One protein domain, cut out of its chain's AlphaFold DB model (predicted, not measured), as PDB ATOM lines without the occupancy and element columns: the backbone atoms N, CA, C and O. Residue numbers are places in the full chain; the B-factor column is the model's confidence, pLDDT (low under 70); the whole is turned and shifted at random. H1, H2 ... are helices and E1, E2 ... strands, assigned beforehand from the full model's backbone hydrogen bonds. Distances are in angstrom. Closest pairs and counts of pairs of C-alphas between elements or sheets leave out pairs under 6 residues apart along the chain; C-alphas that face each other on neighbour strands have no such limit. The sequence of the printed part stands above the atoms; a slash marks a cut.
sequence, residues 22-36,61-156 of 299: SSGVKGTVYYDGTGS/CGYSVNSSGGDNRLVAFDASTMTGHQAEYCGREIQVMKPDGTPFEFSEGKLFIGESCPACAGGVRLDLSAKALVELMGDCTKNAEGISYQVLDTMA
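AT A GLANCE: This is residues 22 to 36 and 61 to 156 of the 299 residues of an uncharacterized protein of Kwoniella pini CBS 10737 (UniProt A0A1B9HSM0). Six strands make a small, nearly closed barrel: the curled sheet E3, E6, E1, E5 forms most of its wall, and the strand pair E2 and E4 fills the gap between E5 and E3. H3 packs on the sheet at E1 and E5, while the short helices H1 and H2 lie farthest out, near E4. The printed part has 111 residues with six named strands and three named helices, in the order E1 E2 H1 H2 E3 E4 E5 H3 E6; the sheet of four is mixed, the pair parallel. The class is mixed, helices and strands, and the whole is compact and rounded, with a radius of gyration of the C-alphas of 12.6 A and spans of 35 by 31 by 25 A.

HOW THE PARTS SIT: E1, residues 22 to 31, is an inner strand that bends by 81 degrees at residue 25. It is parallel to the edge strand E5, residues 125 to 129, with N 30 and O 128 2.8 A apart. E6, residues 144 to 155, bends by 76 degrees at residue 147 and is antiparallel to E1, with N 27 and O 144 2.8 A apart. The edge strand E3, residues 92 to 97, is antiparallel to E6, with N 97 and O 148 2.8 A apart. This sheet is strongly twisted. E2, residues 74 to 78, is parallel to E4, residues 112 to 117, with N 117 and O 77 2.7 A apart. The closest C-alphas of E2 and E5, Ala 76 and Asp 127, are 4.9 A apart; those of E3 and E4, Glu 93 and Phe 112, are 4.4 A apart. H3, residues 130 to 137, is on the sheet of four at a height of 7.3 A, only just over E5 alone, since E1 has 2 of its 8 C-alphas and E5 has 4; it runs along the strands, at 23 degrees to E5 on the local plane. H1, residues 79 to 82, is not on that sheet; its closest C-alpha pair with E4 is Ala 79 and Ser 116, 4.6 A. H2, residues 86 to 89, only grazes the sheet with residues 88 to 89. H1 and H2 are close but not clearly touching, with Met 82 and Tyr 89 closest at 6.6 A between C-alphas. In H3 every O i to N i+4 pair is within hydrogen-bond range; H1 and H2 are too short for such a pair.

IN THESE COORDINATES: E1 begins at C-alpha 22 (-15.070, -37.586, 37.590) and is 21.7 A long. E2 measures 13.3 A, E3 16.1 A, E4 13.6 A and E5 13.2 A. H3 is 10.6 A long, beginning at C-alpha 130 (-11.677, -50.869, 21.840). E6, 24.6 A long, ends at C-alpha 155 (-0.738, -49.936, 40.830).

THE WHOLE: The two C-alphas farthest apart, of Gly 84 and Gly 138, are 35.9 A apart. Residues 37 to 60 are not printed, and C-alphas 36 and 61 are 24.3 A apart across the cut. The link from E3 to E4, 14 residues, is long. Mean pLDDT of the printed part is 92.2, with residues 67 to 69 under 70.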
ATOM      1  N   SER A  22     -14.170 -38.353  38.451       92.56
ATOM      2  CA  SER A  22     -15.070 -37.586  37.590       92.56
ATOM      3  C   SER A  22     -16.327 -38.401  37.284       92.56
ATOM      4  O   SER A  22     -16.295 -39.634  37.278       92.56
ATOM      5  N   SER A  23     -17.443 -37.714  37.043       94.69
ATOM      6  CA  SER A  23     -18.755 -38.310  36.770       94.69
ATOM      7  C   SER A  23     -19.416 -37.674  35.557       94.69
ATOM      8  O   SER A  23     -19.199 -36.494  35.297       94.69
ATOM      9  N   GLY A  24     -20.269 -38.425  34.857       93.94
ATOM     10  CA  GLY A  24     -20.880 -37.943  33.613       93.94
ATOM     11  C   GLY A  24     -19.887 -37.926  32.448       93.94
ATOM     12  O   GLY A  24     -20.050 -37.165  31.501       93.94
ATOM     13  N   VAL A  25     -18.843 -38.746  32.544       95.56
ATOM     14  CA  VAL A  25     -17.739 -38.827  31.594       95.56
ATOM     15  C   VAL A  25     -18.187 -39.615  30.366       95.56
ATOM     16  O   VAL A  25     -18.992 -40.547  30.463       95.56
ATOM     17  N   LYS A  26     -17.654 -39.251  29.199       95.50
ATOM     18  CA  LYS A  26     -17.813 -40.017  27.963       95.50
ATOM     19  C   LYS A  26     -16.664 -41.016  27.799       95.50
ATOM     20  O   LYS A  26     -15.506 -40.612  27.779       95.50
ATOM     21  N   GLY A  27     -16.975 -42.301  27.663       94.06
ATOM     22  CA  GLY A  27     -16.018 -43.348  27.315       94.06
ATOM     23  C   GLY A  27     -15.897 -43.505  25.800       94.06
ATOM     24  O   GLY A  27     -16.895 -43.707  25.111       94.06
ATOM     25  N   THR A  28     -14.683 -43.416  25.285       93.44
ATOM     26  CA  THR A  28     -14.351 -43.402  23.847       93.44
ATOM     27  C   THR A  28     -13.235 -44.404  23.556       93.44
ATOM     28  O   THR A  28     -12.634 -44.947  24.481       93.44
ATOM     29  N   VAL A  29     -12.958 -44.672  22.277       91.94
ATOM     30  CA  VAL A  29     -11.878 -45.585  21.867       91.94
ATOM     31  C   VAL A  29     -10.602 -44.811  21.565       91.94
ATOM     32  O   VAL A  29     -10.597 -43.937  20.701       91.94
ATOM     33  N   TYR A  30      -9.518 -45.198  22.229       88.75
ATOM     34  CA  TYR A  30      -8.172 -44.679  22.014       88.75
ATOM     35  C   TYR A  30      -7.348 -45.525  21.037       88.75
ATOM     36  O   TYR A  30      -6.642 -45.011  20.174       88.75
ATOM     37  N   TYR A  31      -7.441 -46.849  21.159       87.44
ATOM     38  CA  TYR A  31      -6.745 -47.804  20.298       87.44
ATOM     39  C   TYR A  31      -7.521 -49.107  20.205       87.44
ATOM     40  O   TYR A  31      -8.331 -49.436  21.072       87.44
ATOM     41  N   ASP A  32      -7.208 -49.881  19.172       85.94
ATOM     42  CA  ASP A  32      -7.734 -51.221  18.991       85.94
ATOM     43  C   ASP A  32      -6.602 -52.225  18.756       85.94
ATOM     44  O   ASP A  32      -6.072 -52.358  17.649       85.94
ATOM     45  N   GLY A  33      -6.204 -52.910  19.830       78.50
ATOM     46  CA  GLY A  33      -5.205 -53.976  19.774       78.50
ATOM     47  C   GLY A  33      -5.744 -55.274  19.168       78.50
ATOM     48  O   GLY A  33      -4.968 -56.060  18.628       78.50
ATOM     49  N   THR A  34      -7.061 -55.490  19.216       78.38
ATOM     50  CA  THR A  34      -7.700 -56.778  18.906       78.38
ATOM     51  C   THR A  34      -8.514 -56.777  17.614       78.38
ATOM     52  O   THR A  34      -8.933 -57.841  17.163       78.38
ATOM     53  N   GLY A  35      -8.739 -55.614  17.000       80.31
ATOM     54  CA  GLY A  35      -9.655 -55.467  15.866       80.31
ATOM     55  C   GLY A  35     -11.127 -55.598  16.276       80.31
ATOM     56  O   GLY A  35     -11.943 -56.068  15.479       80.31
ATOM     57  N   SER A  36     -11.453 -55.270  17.531       82.38
ATOM     58  CA  SER A  36     -12.821 -55.344  18.066       82.38
ATOM     59  C   SER A  36     -13.725 -54.226  17.543       82.38
ATOM     60  O   SER A  36     -14.944 -54.373  17.579       82.38
ATOM     61  N   CYS A  61       3.403 -42.355  29.537       91.44
ATOM     62  CA  CYS A  61       3.877 -43.103  30.699       91.44
ATOM     63  C   CYS A  61       4.996 -44.120  30.434       91.44
ATOM     64  O   CYS A  61       5.393 -44.807  31.370       91.44
ATOM     65  N   GLY A  62       5.502 -44.263  29.209       89.56
ATOM     66  CA  GLY A  62       6.512 -45.275  28.894       89.56
ATOM     67  C   GLY A  62       5.943 -46.645  28.502       89.56
ATOM     68  O   GLY A  62       6.713 -47.560  28.217       89.56
ATOM     69  N   TYR A  63       4.618 -46.814  28.471       87.38
ATOM     70  CA  TYR A  63       3.981 -48.055  28.020       87.38
ATOM     71  C   TYR A  63       3.738 -48.019  26.515       87.38
ATOM     72  O   TYR A  63       3.409 -46.974  25.966       87.38
ATOM     73  N   SER A  64       3.827 -49.163  25.840       83.19
ATOM     74  CA  SER A  64       3.338 -49.285  24.466       83.19
ATOM     75  C   SER A  64       2.413 -50.485  24.337       83.19
ATOM     76  O   SER A  64       2.599 -51.507  25.006       83.19
ATOM     77  N   VAL A  65       1.415 -50.380  23.462       78.75
ATOM     78  CA  VAL A  65       0.454 -51.469  23.229       78.75
ATOM     79  C   VAL A  65       1.180 -52.696  22.655       78.75
ATOM     80  O   VAL A  65       0.896 -53.829  23.045       78.75
ATOM     81  N   ASN A  66       2.195 -52.477  21.813       74.38
ATOM     82  CA  ASN A  66       2.978 -53.551  21.200       74.38
ATOM     83  C   ASN A  66       3.951 -54.231  22.168       74.38
ATOM     84  O   ASN A  66       4.046 -55.456  22.169       74.38
ATOM     85  N   SER A  67       4.669 -53.467  22.998       65.38
ATOM     86  CA  SER A  67       5.633 -54.035  23.958       65.38
ATOM     87  C   SER A  67       4.949 -54.850  25.052       65.38
ATOM     88  O   SER A  67       5.568 -55.725  25.648       65.38
ATOM     89  N   SER A  68       3.671 -54.570  25.303       61.22
ATOM     90  CA  SER A  68       2.866 -55.232  26.331       61.22
ATOM     91  C   SER A  68       2.154 -56.490  25.814       61.22
ATOM     92  O   SER A  68       1.349 -57.073  26.532       61.22
ATOM     93  N   GLY A  69       2.412 -56.909  24.568       65.38
ATOM     94  CA  GLY A  69       1.760 -58.074  23.965       65.38
ATOM     95  C   GLY A  69       0.287 -57.848  23.606       65.38
ATOM     96  O   GLY A  69      -0.472 -58.813  23.562       65.38
ATOM     97  N   GLY A  70      -0.121 -56.599  23.355       71.81
ATOM     98  CA  GLY A  70      -1.517 -56.253  23.078       71.81
ATOM     99  C   GLY A  70      -2.361 -56.050  24.336       71.81
ATOM    100  O   GLY A  70      -3.546 -56.372  24.319       71.81
ATOM    101  N   ASP A  71      -1.762 -55.543  25.416       84.38
ATOM    102  CA  ASP A  71      -2.470 -55.232  26.661       84.38
ATOM    103  C   ASP A  71      -3.576 -54.194  26.404       84.38
ATOM    104  O   ASP A  71      -3.285 -53.038  26.088       84.38
ATOM    105  N   ASN A  72      -4.844 -54.607  26.528       92.38
ATOM    106  CA  ASN A  72      -6.004 -53.737  26.318       92.38
ATOM    107  C   ASN A  72      -6.434 -53.014  27.605       92.38
ATOM    108  O   ASN A  72      -7.499 -52.391  27.634       92.38
ATOM    109  N   ARG A  73      -5.645 -53.106  28.683       94.88
ATOM    110  CA  ARG A  73      -5.954 -52.480  29.978       94.88
ATOM    111  C   ARG A  73      -5.474 -51.037  30.085       94.88
ATOM    112  O   ARG A  73      -5.835 -50.356  31.044       94.88
ATOM    113  N   LEU A  74      -4.672 -50.572  29.126       93.88
ATOM    114  CA  LEU A  74      -4.182 -49.199  29.096       93.88
ATOM    115  C   LEU A  74      -5.328 -48.230  28.789       93.88
ATOM    116  O   LEU A  74      -6.083 -48.434  27.838       93.88
ATOM    117  N   VAL A  75      -5.398 -47.161  29.576       95.12
ATOM    118  CA  VAL A  75      -6.336 -46.047  29.435       95.12
ATOM    119  C   VAL A  75      -5.554 -44.759  29.186       95.12
ATOM    120  O   VAL A  75      -4.543 -44.509  29.856       95.12
ATOM    121  N   ALA A  76      -6.023 -43.942  28.240       94.44
ATOM    122  CA  ALA A  76      -5.520 -42.588  28.058       94.44
ATOM    123  C   ALA A  76      -6.329 -41.615  28.923       94.44
ATOM    124  O   ALA A  76      -7.563 -41.562  28.876       94.44
ATOM    125  N   PHE A  77      -5.611 -40.875  29.758       95.94
ATOM    126  CA  PHE A  77      -6.157 -40.083  30.849       95.94
ATOM    127  C   PHE A  77      -5.977 -38.586  30.606       95.94
ATOM    128  O   PHE A  77      -5.188 -38.179  29.761       95.94
ATOM    129  N   ASP A  78      -6.720 -37.753  31.332       95.12
ATOM    130  CA  ASP A  78      -6.686 -36.298  31.191       95.12
ATOM    131  C   ASP A  78      -5.243 -35.745  31.234       95.12
ATOM    132  O   ASP A  78      -4.590 -35.709  32.283       95.12
ATOM    133  N   ALA A  79      -4.763 -35.255  30.084       93.44
ATOM    134  CA  ALA A  79      -3.412 -34.717  29.959       93.44
ATOM    135  C   ALA A  79      -3.165 -33.490  30.853       93.44
ATOM    136  O   ALA A  79      -2.049 -33.302  31.340       93.44
ATOM    137  N   SER A  80      -4.188 -32.667  31.108       94.38
ATOM    138  CA  SER A  80      -4.073 -31.507  31.998       94.38
ATOM    139  C   SER A  80      -3.856 -31.924  33.452       94.38
ATOM    140  O   SER A  80      -3.077 -31.287  34.154       94.38
ATOM    141  N   THR A  81      -4.447 -33.050  33.867       93.50
ATOM    142  CA  THR A  81      -4.225 -33.633  35.199       93.50
ATOM    143  C   THR A  81      -2.844 -34.291  35.303       93.50
ATOM    144  O   THR A  81      -2.188 -34.210  36.338       93.50
ATOM    145  N   MET A  82      -2.360 -34.915  34.224       93.12
ATOM    146  CA  MET A  82      -1.044 -35.569  34.210       93.12
ATOM    147  C   MET A  82       0.133 -34.598  34.080       93.12
ATOM    148  O   MET A  82       1.257 -34.943  34.453       93.12
ATOM    149  N   THR A  83      -0.089 -33.395  33.546       92.56
ATOM    150  CA  THR A  83       0.977 -32.413  33.314       92.56
ATOM    151  C   THR A  83       1.633 -32.020  34.640       92.56
ATOM    152  O   THR A  83       0.998 -31.445  35.515       92.56
ATOM    153  N   GLY A  84       2.921 -32.343  34.800       92.00
ATOM    154  CA  GLY A  84       3.676 -32.112  36.042       92.00
ATOM    155  C   GLY A  84       3.490 -33.180  37.130       92.00
ATOM    156  O   GLY A  84       4.272 -33.214  38.075       92.00
ATOM    157  N   HIS A  85       2.533 -34.096  36.962       94.19
ATOM    158  CA  HIS A  85       2.180 -35.148  37.927       94.19
ATOM    159  C   HIS A  85       2.268 -36.555  37.329       94.19
ATOM    160  O   HIS A  85       1.701 -37.516  37.837       94.19
ATOM    161  N   GLN A  86       2.997 -36.713  36.230       93.25
ATOM    162  CA  GLN A  86       3.025 -37.960  35.477       93.25
ATOM    163  C   GLN A  86       3.425 -39.180  36.332       93.25
ATOM    164  O   GLN A  86       2.772 -40.216  36.261       93.25
ATOM    165  N   ALA A  87       4.447 -39.049  37.183       92.44
ATOM    166  CA  ALA A  87       4.896 -40.128  38.069       92.44
ATOM    167  C   ALA A  87       3.849 -40.545  39.121       92.44
ATOM    168  O   ALA A  87       3.924 -41.644  39.660       92.44
ATOM    169  N   GLU A  88       2.884 -39.677  39.421       93.38
ATOM    170  CA  GLU A  88       1.806 -39.948  40.370       93.38
ATOM    171  C   GLU A  88       0.689 -40.785  39.740       93.38
ATOM    172  O   GLU A  88       0.120 -41.641  40.419       93.38
ATOM    173  N   TYR A  89       0.417 -40.570  38.447       95.25
ATOM    174  CA  TYR A  89      -0.691 -41.194  37.717       95.25
ATOM    175  C   TYR A  89      -0.282 -42.413  36.887       95.25
ATOM    176  O   TYR A  89      -1.062 -43.351  36.751       95.25
ATOM    177  N   CYS A  90       0.923 -42.435  36.321       95.50
ATOM    178  CA  CYS A  90       1.333 -43.508  35.421       95.50
ATOM    179  C   CYS A  90       1.358 -44.877  36.110       95.50
ATOM    180  O   CYS A  90       2.055 -45.083  37.096       95.50
ATOM    181  N   GLY A  91       0.622 -45.837  35.543       94.94
ATOM    182  CA  GLY A  91       0.461 -47.194  36.069       94.94
ATOM    183  C   GLY A  91      -0.570 -47.333  37.194       94.94
ATOM    184  O   GLY A  91      -0.835 -48.465  37.614       94.94
ATOM    185  N   ARG A  92      -1.178 -46.233  37.661       96.69
ATOM    186  CA  ARG A  92      -2.263 -46.287  38.648       96.69
ATOM    187  C   ARG A  92      -3.481 -46.981  38.072       96.69
ATOM    188  O   ARG A  92      -3.814 -46.803  36.900       96.69
ATOM    189  N   GLU A  93      -4.138 -47.749  38.923       96.50
ATOM    190  CA  GLU A  93      -5.412 -48.374  38.620       96.50
ATOM    191  C   GLU A  93      -6.505 -47.316  38.453       96.50
ATOM    192  O   GLU A  93      -6.595 -46.354  39.218       96.50
ATOM    193  N   ILE A  94      -7.359 -47.519  37.454       97.19
ATOM    194  CA  ILE A  94      -8.561 -46.719  37.252       97.19
ATOM    195  C   ILE A  94      -9.787 -47.625  37.329       97.19
ATOM    196  O   ILE A  94      -9.983 -48.520  36.507       97.19
ATOM    197  N   GLN A  95     -10.630 -47.392  38.333       97.81
ATOM    198  CA  GLN A  95     -11.906 -48.084  38.457       97.81
ATOM    199  C   GLN A  95     -12.964 -47.287  37.705       97.81
ATOM    200  O   GLN A  95     -13.308 -46.170  38.086       97.81
ATOM    201  N   VAL A  96     -13.494 -47.876  36.637       97.81
ATOM    202  CA  VAL A  96     -14.627 -47.318  35.895       97.81
ATOM    203  C   VAL A  96     -15.920 -47.822  36.526       97.81
ATOM    204  O   VAL A  96     -16.029 -48.993  36.897       97.81
ATOM    205  N   MET A  97     -16.898 -46.937  36.645       98.06
ATOM    206  CA  MET A  97     -18.242 -47.217  37.123       98.06
ATOM    207  C   MET A  97     -19.221 -46.961  35.980       98.06
ATOM    208  O   MET A  97     -19.173 -45.925  35.306       98.06
ATOM    209  N   LYS A  98     -20.116 -47.919  35.763       97.81
ATOM    210  CA  LYS A  98     -21.191 -47.840  34.776       97.81
ATOM    211  C   LYS A  98     -22.224 -46.773  35.174       97.81
ATOM    212  O   LYS A  98     -22.253 -46.354  36.334       97.81
ATOM    213  N   PRO A  99     -23.117 -46.364  34.255       96.94
ATOM    214  CA  PRO A  99     -24.158 -45.378  34.562       96.94
ATOM    215  C   PRO A  99     -25.138 -45.826  35.656       96.94
ATOM    216  O   PRO A  99     -25.746 -44.992  36.319       96.94
ATOM    217  N   ASP A 100     -25.281 -47.137  35.866       96.62
ATOM    218  CA  ASP A 100     -26.084 -47.722  36.949       96.62
ATOM    219  C   ASP A 100     -25.378 -47.705  38.321       96.62
ATOM    220  O   ASP A 100     -25.945 -48.152  39.318       96.62
ATOM    221  N   GLY A 101     -24.147 -47.188  38.387       96.31
ATOM    222  CA  GLY A 101     -23.338 -47.120  39.599       96.31
ATOM    223  C   GLY A 101     -22.630 -48.425  39.961       96.31
ATOM    224  O   GLY A 101     -22.063 -48.512  41.049       96.31
ATOM    225  N   THR A 102     -22.635 -49.442  39.094       97.75
ATOM    226  CA  THR A 102     -21.883 -50.685  39.318       97.75
ATOM    227  C   THR A 102     -20.449 -50.587  38.783       97.75
ATOM    228  O   THR A 102     -20.207 -49.896  37.788       97.75
ATOM    229  N   PRO A 103     -19.468 -51.260  39.415       97.56
ATOM    230  CA  PRO A 103     -18.108 -51.287  38.897       97.56
ATOM    231  C   PRO A 103     -18.050 -52.059  37.577       97.56
ATOM    232  O   PRO A 103     -18.641 -53.130  37.419       97.56
ATOM    233  N   PHE A 104     -17.315 -51.511  36.616       98.12
ATOM    234  CA  PHE A 104     -16.918 -52.238  35.425       98.12
ATOM    235  C   PHE A 104     -15.763 -53.184  35.765       98.12
ATOM    236  O   PHE A 104     -14.704 -52.747  36.216       98.12
ATOM    237  N   GLU A 105     -15.977 -54.478  35.541       98.00
ATOM    238  CA  GLU A 105     -14.953 -55.513  35.670       98.00
ATOM    239  C   GLU A 105     -14.529 -55.949  34.269       98.00
ATOM    240  O   GLU A 105     -15.285 -56.613  33.560       98.00
ATOM    241  N   PHE A 106     -13.332 -55.533  33.866       97.75
ATOM    242  CA  PHE A 106     -12.775 -55.863  32.562       97.75
ATOM    243  C   PHE A 106     -12.161 -57.268  32.569       97.75
ATOM    244  O   PHE A 106     -11.460 -57.641  33.516       97.75
ATOM    245  N   SER A 107     -12.400 -58.053  31.516       97.06
ATOM    246  CA  SER A 107     -12.032 -59.474  31.479       97.06
ATOM    247  C   SER A 107     -10.525 -59.740  31.552       97.06
ATOM    248  O   SER A 107     -10.113 -60.787  32.050       97.06
ATOM    249  N   GLU A 108      -9.694 -58.796  31.103       95.12
ATOM    250  CA  GLU A 108      -8.229 -58.925  31.149       95.12
ATOM    251  C   GLU A 108      -7.634 -58.452  32.486       95.12
ATOM    252  O   GLU A 108      -6.433 -58.587  32.720       95.12
ATOM    253  N   GLY A 109      -8.465 -57.937  33.396       95.62
ATOM    254  CA  GLY A 109      -8.066 -57.448  34.711       95.62
ATOM    255  C   GLY A 109      -8.198 -55.933  34.847       95.62
ATOM    256  O   GLY A 109      -8.880 -55.269  34.072       95.62
ATOM    257  N   LYS A 110      -7.558 -55.378  35.877       97.56
ATOM    258  CA  LYS A 110      -7.711 -53.966  36.242       97.56
ATOM    259  C   LYS A 110      -7.122 -53.030  35.186       97.56
ATOM    260  O   LYS A 110      -6.010 -53.249  34.707       97.56
ATOM    261  N   LEU A 111      -7.884 -51.993  34.844       97.44
ATOM    262  CA  LEU A 111      -7.460 -50.939  33.928       97.44
ATOM    263  C   LEU A 111      -6.435 -50.031  34.607       97.44
ATOM    264  O   LEU A 111      -6.501 -49.822  35.821       97.44
ATOM    265  N   PHE A 112      -5.519 -49.455  33.833       96.69
ATOM    266  CA  PHE A 112      -4.518 -48.533  34.361       96.69
ATOM    267  C   PHE A 112      -4.211 -47.376  33.415       96.69
ATOM    268  O   PHE A 112      -4.340 -47.483  32.195       96.69
ATOM    269  N   ILE A 113      -3.763 -46.262  33.989       95.88
ATOM    270  CA  ILE A 113      -3.353 -45.080  33.232       95.88
ATOM    271  C   ILE A 113      -2.004 -45.360  32.577       95.88
ATOM    272  O   ILE A 113      -1.002 -45.564  33.269       95.88
ATOM    273  N   GLY A 114      -1.963 -45.345  31.248       93.56
ATOM    274  CA  GLY A 114      -0.709 -45.517  30.514       93.56
ATOM    275  C   GLY A 114      -0.437 -44.471  29.443       93.56
ATOM    276  O   GLY A 114       0.642 -44.488  28.857       93.56
ATOM    277  N   GLU A 115      -1.364 -43.542  29.228       93.00
ATOM    278  CA  GLU A 115      -1.208 -42.464  28.260       93.00
ATOM    279  C   GLU A 115      -1.858 -41.162  28.744       93.00
ATOM    280  O   GLU A 115      -2.798 -41.184  29.537       93.00
ATOM    281  N   SER A 116      -1.372 -40.034  28.226       92.88
ATOM    282  CA  SER A 116      -2.024 -38.732  28.281       92.88
ATOM    283  C   SER A 116      -2.891 -38.467  27.041       92.88
ATOM    284  O   SER A 116      -2.461 -38.587  25.899       92.88
ATOM    285  N   CYS A 117      -4.126 -38.041  27.256       91.88
ATOM    286  CA  CYS A 117      -5.091 -37.699  26.223       91.88
ATOM    287  C   CYS A 117      -5.399 -36.193  26.292       91.88
ATOM    288  O   CYS A 117      -6.136 -35.749  27.180       91.88
ATOM    289  N   PRO A 118      -4.869 -35.376  25.360       90.62
ATOM    290  CA  PRO A 118      -5.183 -33.948  25.285       90.62
ATOM    291  C   PRO A 118      -6.675 -33.664  25.070       90.62
ATOM    292  O   PRO A 118      -7.218 -32.736  25.661       90.62
ATOM    293  N   ALA A 119      -7.363 -34.500  24.284       87.81
ATOM    294  CA  ALA A 119      -8.806 -34.396  24.051       87.81
ATOM    295  C   ALA A 119      -9.658 -34.763  25.285       87.81
ATOM    296  O   ALA A 119     -10.871 -34.556  25.285       87.81
ATOM    297  N   CYS A 120      -9.030 -35.308  26.329       90.56
ATOM    298  CA  CYS A 120      -9.655 -35.677  27.594       90.56
ATOM    299  C   CYS A 120      -9.481 -34.596  28.671       90.56
ATOM    300  O   CYS A 120      -9.880 -34.807  29.815       90.56
ATOM    301  N   ALA A 121      -8.892 -33.448  28.311       89.19
ATOM    302  CA  ALA A 121      -8.673 -32.334  29.221       89.19
ATOM    303  C   ALA A 121      -9.976 -31.853  29.882       89.19
ATOM    304  O   ALA A 121     -10.993 -31.655  29.215       89.19
ATOM    305  N   GLY A 122      -9.932 -31.647  31.200       88.62
ATOM    306  CA  GLY A 122     -11.083 -31.247  32.009       88.62
ATOM    307  C   GLY A 122     -11.940 -32.417  32.503       88.62
ATOM    308  O   GLY A 122     -13.058 -32.194  32.962       88.62
ATOM    309  N   GLY A 123     -11.452 -33.656  32.396       86.94
ATOM    310  CA  GLY A 123     -12.097 -34.847  32.956       86.94
ATOM    311  C   GLY A 123     -13.440 -35.228  32.325       86.94
ATOM    312  O   GLY A 123     -14.193 -35.987  32.936       86.94
ATOM    313  N   VAL A 124     -13.751 -34.717  31.130       90.25
ATOM    314  CA  VAL A 124     -15.030 -34.939  30.422       90.25
ATOM    315  C   VAL A 124     -15.064 -36.231  29.603       90.25
ATOM    316  O   VAL A 124     -16.137 -36.721  29.245       90.25
ATOM    317  N   ARG A 125     -13.893 -36.793  29.302       93.62
ATOM    318  CA  ARG A 125     -13.722 -37.976  28.459       93.62
ATOM    319  C   ARG A 125     -12.702 -38.924  29.081       93.62
ATOM    320  O   ARG A 125     -11.753 -38.478  29.720       93.62
ATOM    321  N   LEU A 126     -12.910 -40.221  28.883       95.31
ATOM    322  CA  LEU A 126     -11.959 -41.270  29.220       95.31
ATOM    323  C   LEU A 126     -11.752 -42.165  28.002       95.31
ATOM    324  O   LEU A 126     -12.705 -42.726  27.461       95.31
ATOM    325  N   ASP A 127     -10.503 -42.285  27.574       94.50
ATOM    326  CA  ASP A 127     -10.135 -42.951  26.334       94.50
ATOM    327  C   ASP A 127      -9.678 -44.387  26.633       94.50
ATOM    328  O   ASP A 127      -8.595 -44.630  27.167       94.50
ATOM    329  N   LEU A 128     -10.547 -45.351  26.334       95.00
ATOM    330  CA  LEU A 128     -10.382 -46.774  26.629       95.00
ATOM    331  C   LEU A 128      -9.830 -47.533  25.415       95.00
ATOM    332  O   LEU A 128      -9.875 -47.056  24.280       95.00
ATOM    333  N   SER A 129      -9.371 -48.763  25.623       93.88
ATOM    334  CA  SER A 129      -9.192 -49.685  24.502       93.88
ATOM    335  C   SER A 129     -10.540 -50.044  23.871       93.88
ATOM    336  O   SER A 129     -11.575 -50.089  24.541       93.88
ATOM    337  N   ALA A 130     -10.524 -50.359  22.578       92.62
ATOM    338  CA  ALA A 130     -11.677 -50.869  21.840       92.62
ATOM    339  C   ALA A 130     -12.335 -52.052  22.559       92.62
ATOM    340  O   ALA A 130     -13.550 -52.087  22.742       92.62
ATOM    341  N   LYS A 131     -11.522 -53.004  23.028       94.75
ATOM    342  CA  LYS A 131     -12.008 -54.173  23.758       94.75
ATOM    343  C   LYS A 131     -12.680 -53.792  25.081       94.75
ATOM    344  O   LYS A 131     -13.768 -54.291  25.357       94.75
ATOM    345  N   ALA A 132     -12.076 -52.904  25.871       96.19
ATOM    346  CA  ALA A 132     -12.673 -52.451  27.123       96.19
ATOM    347  C   ALA A 132     -14.000 -51.719  26.886       96.19
ATOM    348  O   ALA A 132     -14.956 -51.957  27.620       96.19
ATOM    349  N   LEU A 133     -14.099 -50.892  25.836       95.38
ATOM    350  CA  LEU A 133     -15.359 -50.232  25.489       95.38
ATOM    351  C   LEU A 133     -16.442 -51.242  25.075       95.38
ATOM    352  O   LEU A 133     -17.573 -51.142  25.546       95.38
ATOM    353  N   VAL A 134     -16.094 -52.244  24.258       95.62
ATOM    354  CA  VAL A 134     -17.024 -53.311  23.848       95.62
ATOM    355  C   VAL A 134     -17.500 -54.135  25.040       95.62
ATOM    356  O   VAL A 134     -18.675 -54.468  25.112       95.62
ATOM    357  N   GLU A 135     -16.637 -54.449  26.004       96.88
ATOM    358  CA  GLU A 135     -17.065 -55.157  27.219       96.88
ATOM    359  C   GLU A 135     -17.905 -54.276  28.152       96.88
ATOM    360  O   GLU A 135     -18.791 -54.774  28.850       96.88
ATOM    361  N   LEU A 136     -17.653 -52.967  28.155       96.62
ATOM    362  CA  LEU A 136     -18.409 -52.001  28.945       96.62
ATOM    363  C   LEU A 136     -19.826 -51.799  28.394       96.62
ATOM    364  O   LEU A 136     -20.777 -51.757  29.176       96.62
ATOM    365  N   MET A 137     -19.960 -51.678  27.071       95.56
ATOM    366  CA  MET A 137     -21.215 -51.324  26.399       95.56
ATOM    367  C   MET A 137     -21.945 -52.498  25.740       95.56
ATOM    368  O   MET A 137     -23.149 -52.413  25.506       95.56
ATOM    369  N   GLY A 138     -21.240 -53.584  25.435       93.62
ATOM    370  CA  GLY A 138     -21.726 -54.715  24.641       93.62
ATOM    371  C   GLY A 138     -21.535 -54.558  23.126       93.62
ATOM    372  O   GLY A 138     -21.666 -55.543  22.401       93.62
ATOM    373  N   ASP A 139     -21.208 -53.357  22.639       91.88
ATOM    374  CA  ASP A 139     -20.920 -53.077  21.230       91.88
ATOM    375  C   ASP A 139     -19.901 -51.935  21.067       91.88
ATOM    376  O   ASP A 139     -19.470 -51.332  22.050       91.88
ATOM    377  N   CYS A 140     -19.492 -51.666  19.820       88.62
ATOM    378  CA  CYS A 140     -18.604 -50.555  19.474       88.62
ATOM    379  C   CYS A 140     -19.271 -49.493  18.590       88.62
ATOM    380  O   CYS A 140     -18.589 -48.700  17.959       88.62
ATOM    381  N   THR A 141     -20.598 -49.460  18.502       90.50
ATOM    382  CA  THR A 141     -21.319 -48.524  17.618       90.50
ATOM    383  C   THR A 141     -21.559 -47.167  18.267       90.50
ATOM    384  O   THR A 141     -21.816 -46.172  17.587       90.50
ATOM    385  N   LYS A 142     -21.475 -47.111  19.601       92.19
ATOM    386  CA  LYS A 142     -21.674 -45.896  20.389       92.19
ATOM    387  C   LYS A 142     -20.607 -45.753  21.461       92.19
ATOM    388  O   LYS A 142     -20.061 -46.724  21.969       92.19
ATOM    389  N   ASN A 143     -20.341 -44.501  21.809       92.94
ATOM    390  CA  ASN A 143     -19.494 -44.177  22.945       92.94
ATOM    391  C   ASN A 143     -20.277 -44.430  24.236       92.94
ATOM    392  O   ASN A 143     -21.494 -44.233  24.266       92.94
ATOM    393  N   ALA A 144     -19.582 -44.826  25.300       94.50
ATOM    394  CA  ALA A 144     -20.200 -44.925  26.613       94.50
ATOM    395  C   ALA A 144     -20.508 -43.512  27.123       94.50
ATOM    396  O   ALA A 144     -19.658 -42.627  27.058       94.50
ATOM    397  N   GLU A 145     -21.707 -43.288  27.645       96.12
ATOM    398  CA  GLU A 145     -22.111 -42.000  28.214       96.12
ATOM    399  C   GLU A 145     -22.515 -42.174  29.671       96.12
ATOM    400  O   GLU A 145     -23.011 -43.229  30.063       96.12
ATOM    401  N   GLY A 146     -22.307 -41.135  30.481       96.12
ATOM    402  CA  GLY A 146     -22.717 -41.150  31.883       96.12
ATOM    403  C   GLY A 146     -21.874 -42.064  32.773       96.12
ATOM    404  O   GLY A 146     -22.298 -42.371  33.885       96.12
ATOM    405  N   ILE A 147     -20.696 -42.500  32.315       97.62
ATOM    406  CA  ILE A 147     -19.785 -43.276  33.159       97.62
ATOM    407  C   ILE A 147     -19.133 -42.362  34.200       97.62
ATOM    408  O   ILE A 147     -19.093 -41.134  34.069       97.62
ATOM    409  N   SER A 148     -18.614 -42.963  35.258       97.25
ATOM    410  CA  SER A 148     -17.714 -42.282  36.186       97.25
ATOM    411  C   SER A 148     -16.442 -43.094  36.348       97.25
ATOM    412  O   SER A 148     -16.399 -44.275  36.003       97.25
ATOM    413  N   TYR A 149     -15.381 -42.458  36.824       97.31
ATOM    414  CA  TYR A 149     -14.145 -43.156  37.136       97.31
ATOM    415  C   TYR A 149     -13.546 -42.641  38.436       97.31
ATOM    416  O   TYR A 149     -13.784 -41.501  38.844       97.31
ATOM    417  N   GLN A 150     -12.728 -43.487  39.048       96.44
ATOM    418  CA  GLN A 150     -11.887 -43.145  40.179       96.44
ATOM    419  C   GLN A 150     -10.474 -43.665  39.928       96.44
ATOM    420  O   GLN A 150     -10.286 -44.850  39.648       96.44
ATOM    421  N   VAL A 151      -9.485 -42.781  40.041       96.56
ATOM    422  CA  VAL A 151      -8.077 -43.183  40.093       96.56
ATOM    423  C   VAL A 151      -7.786 -43.684  41.502       96.56
ATOM    424  O   VAL A 151      -8.013 -42.967  42.478       96.56
ATOM    425  N   LEU A 152      -7.326 -44.926  41.607       95.94
ATOM    426  CA  LEU A 152      -7.015 -45.573  42.875       95.94
ATOM    427  C   LEU A 152      -5.521 -45.451  43.193       95.94
ATOM    428  O   LEU A 152      -4.678 -45.362  42.303       95.94
ATOM    429  N   ASP A 153      -5.185 -45.540  44.479       93.56
ATOM    430  CA  ASP A 153      -3.792 -45.570  44.943       93.56
ATOM    431  C   ASP A 153      -3.090 -46.911  44.645       93.56
ATOM    432  O   ASP A 153      -1.906 -47.088  44.936       93.56
ATOM    433  N   THR A 154      -3.782 -47.889  44.071       95.25
ATOM    434  CA  THR A 154      -3.194 -49.165  43.662       95.25
ATOM    435  C   THR A 154      -2.500 -49.044  42.306       95.25
ATOM    436  O   THR A 154      -2.901 -48.272  41.439       95.25
ATOM    437  N   MET A 155      -1.419 -49.805  42.121       95.06
ATOM    438  CA  MET A 155      -0.738 -49.936  40.830       95.06
ATOM    439  C   MET A 155      -1.284 -51.168  40.112       95.06
ATOM    440  O   MET A 155      -1.211 -52.272  40.653       95.06
ATOM    441  N   ALA A 156      -1.806 -50.978  38.903       95.38
ATOM    442  CA  ALA A 156      -2.255 -52.067  38.031       95.38
ATOM    443  C   ALA A 156      -1.387 -52.198  36.768       95.38
ATOM    444  O   ALA A 156      -1.297 -53.287  36.195       95.38
TER     445      ALA A 156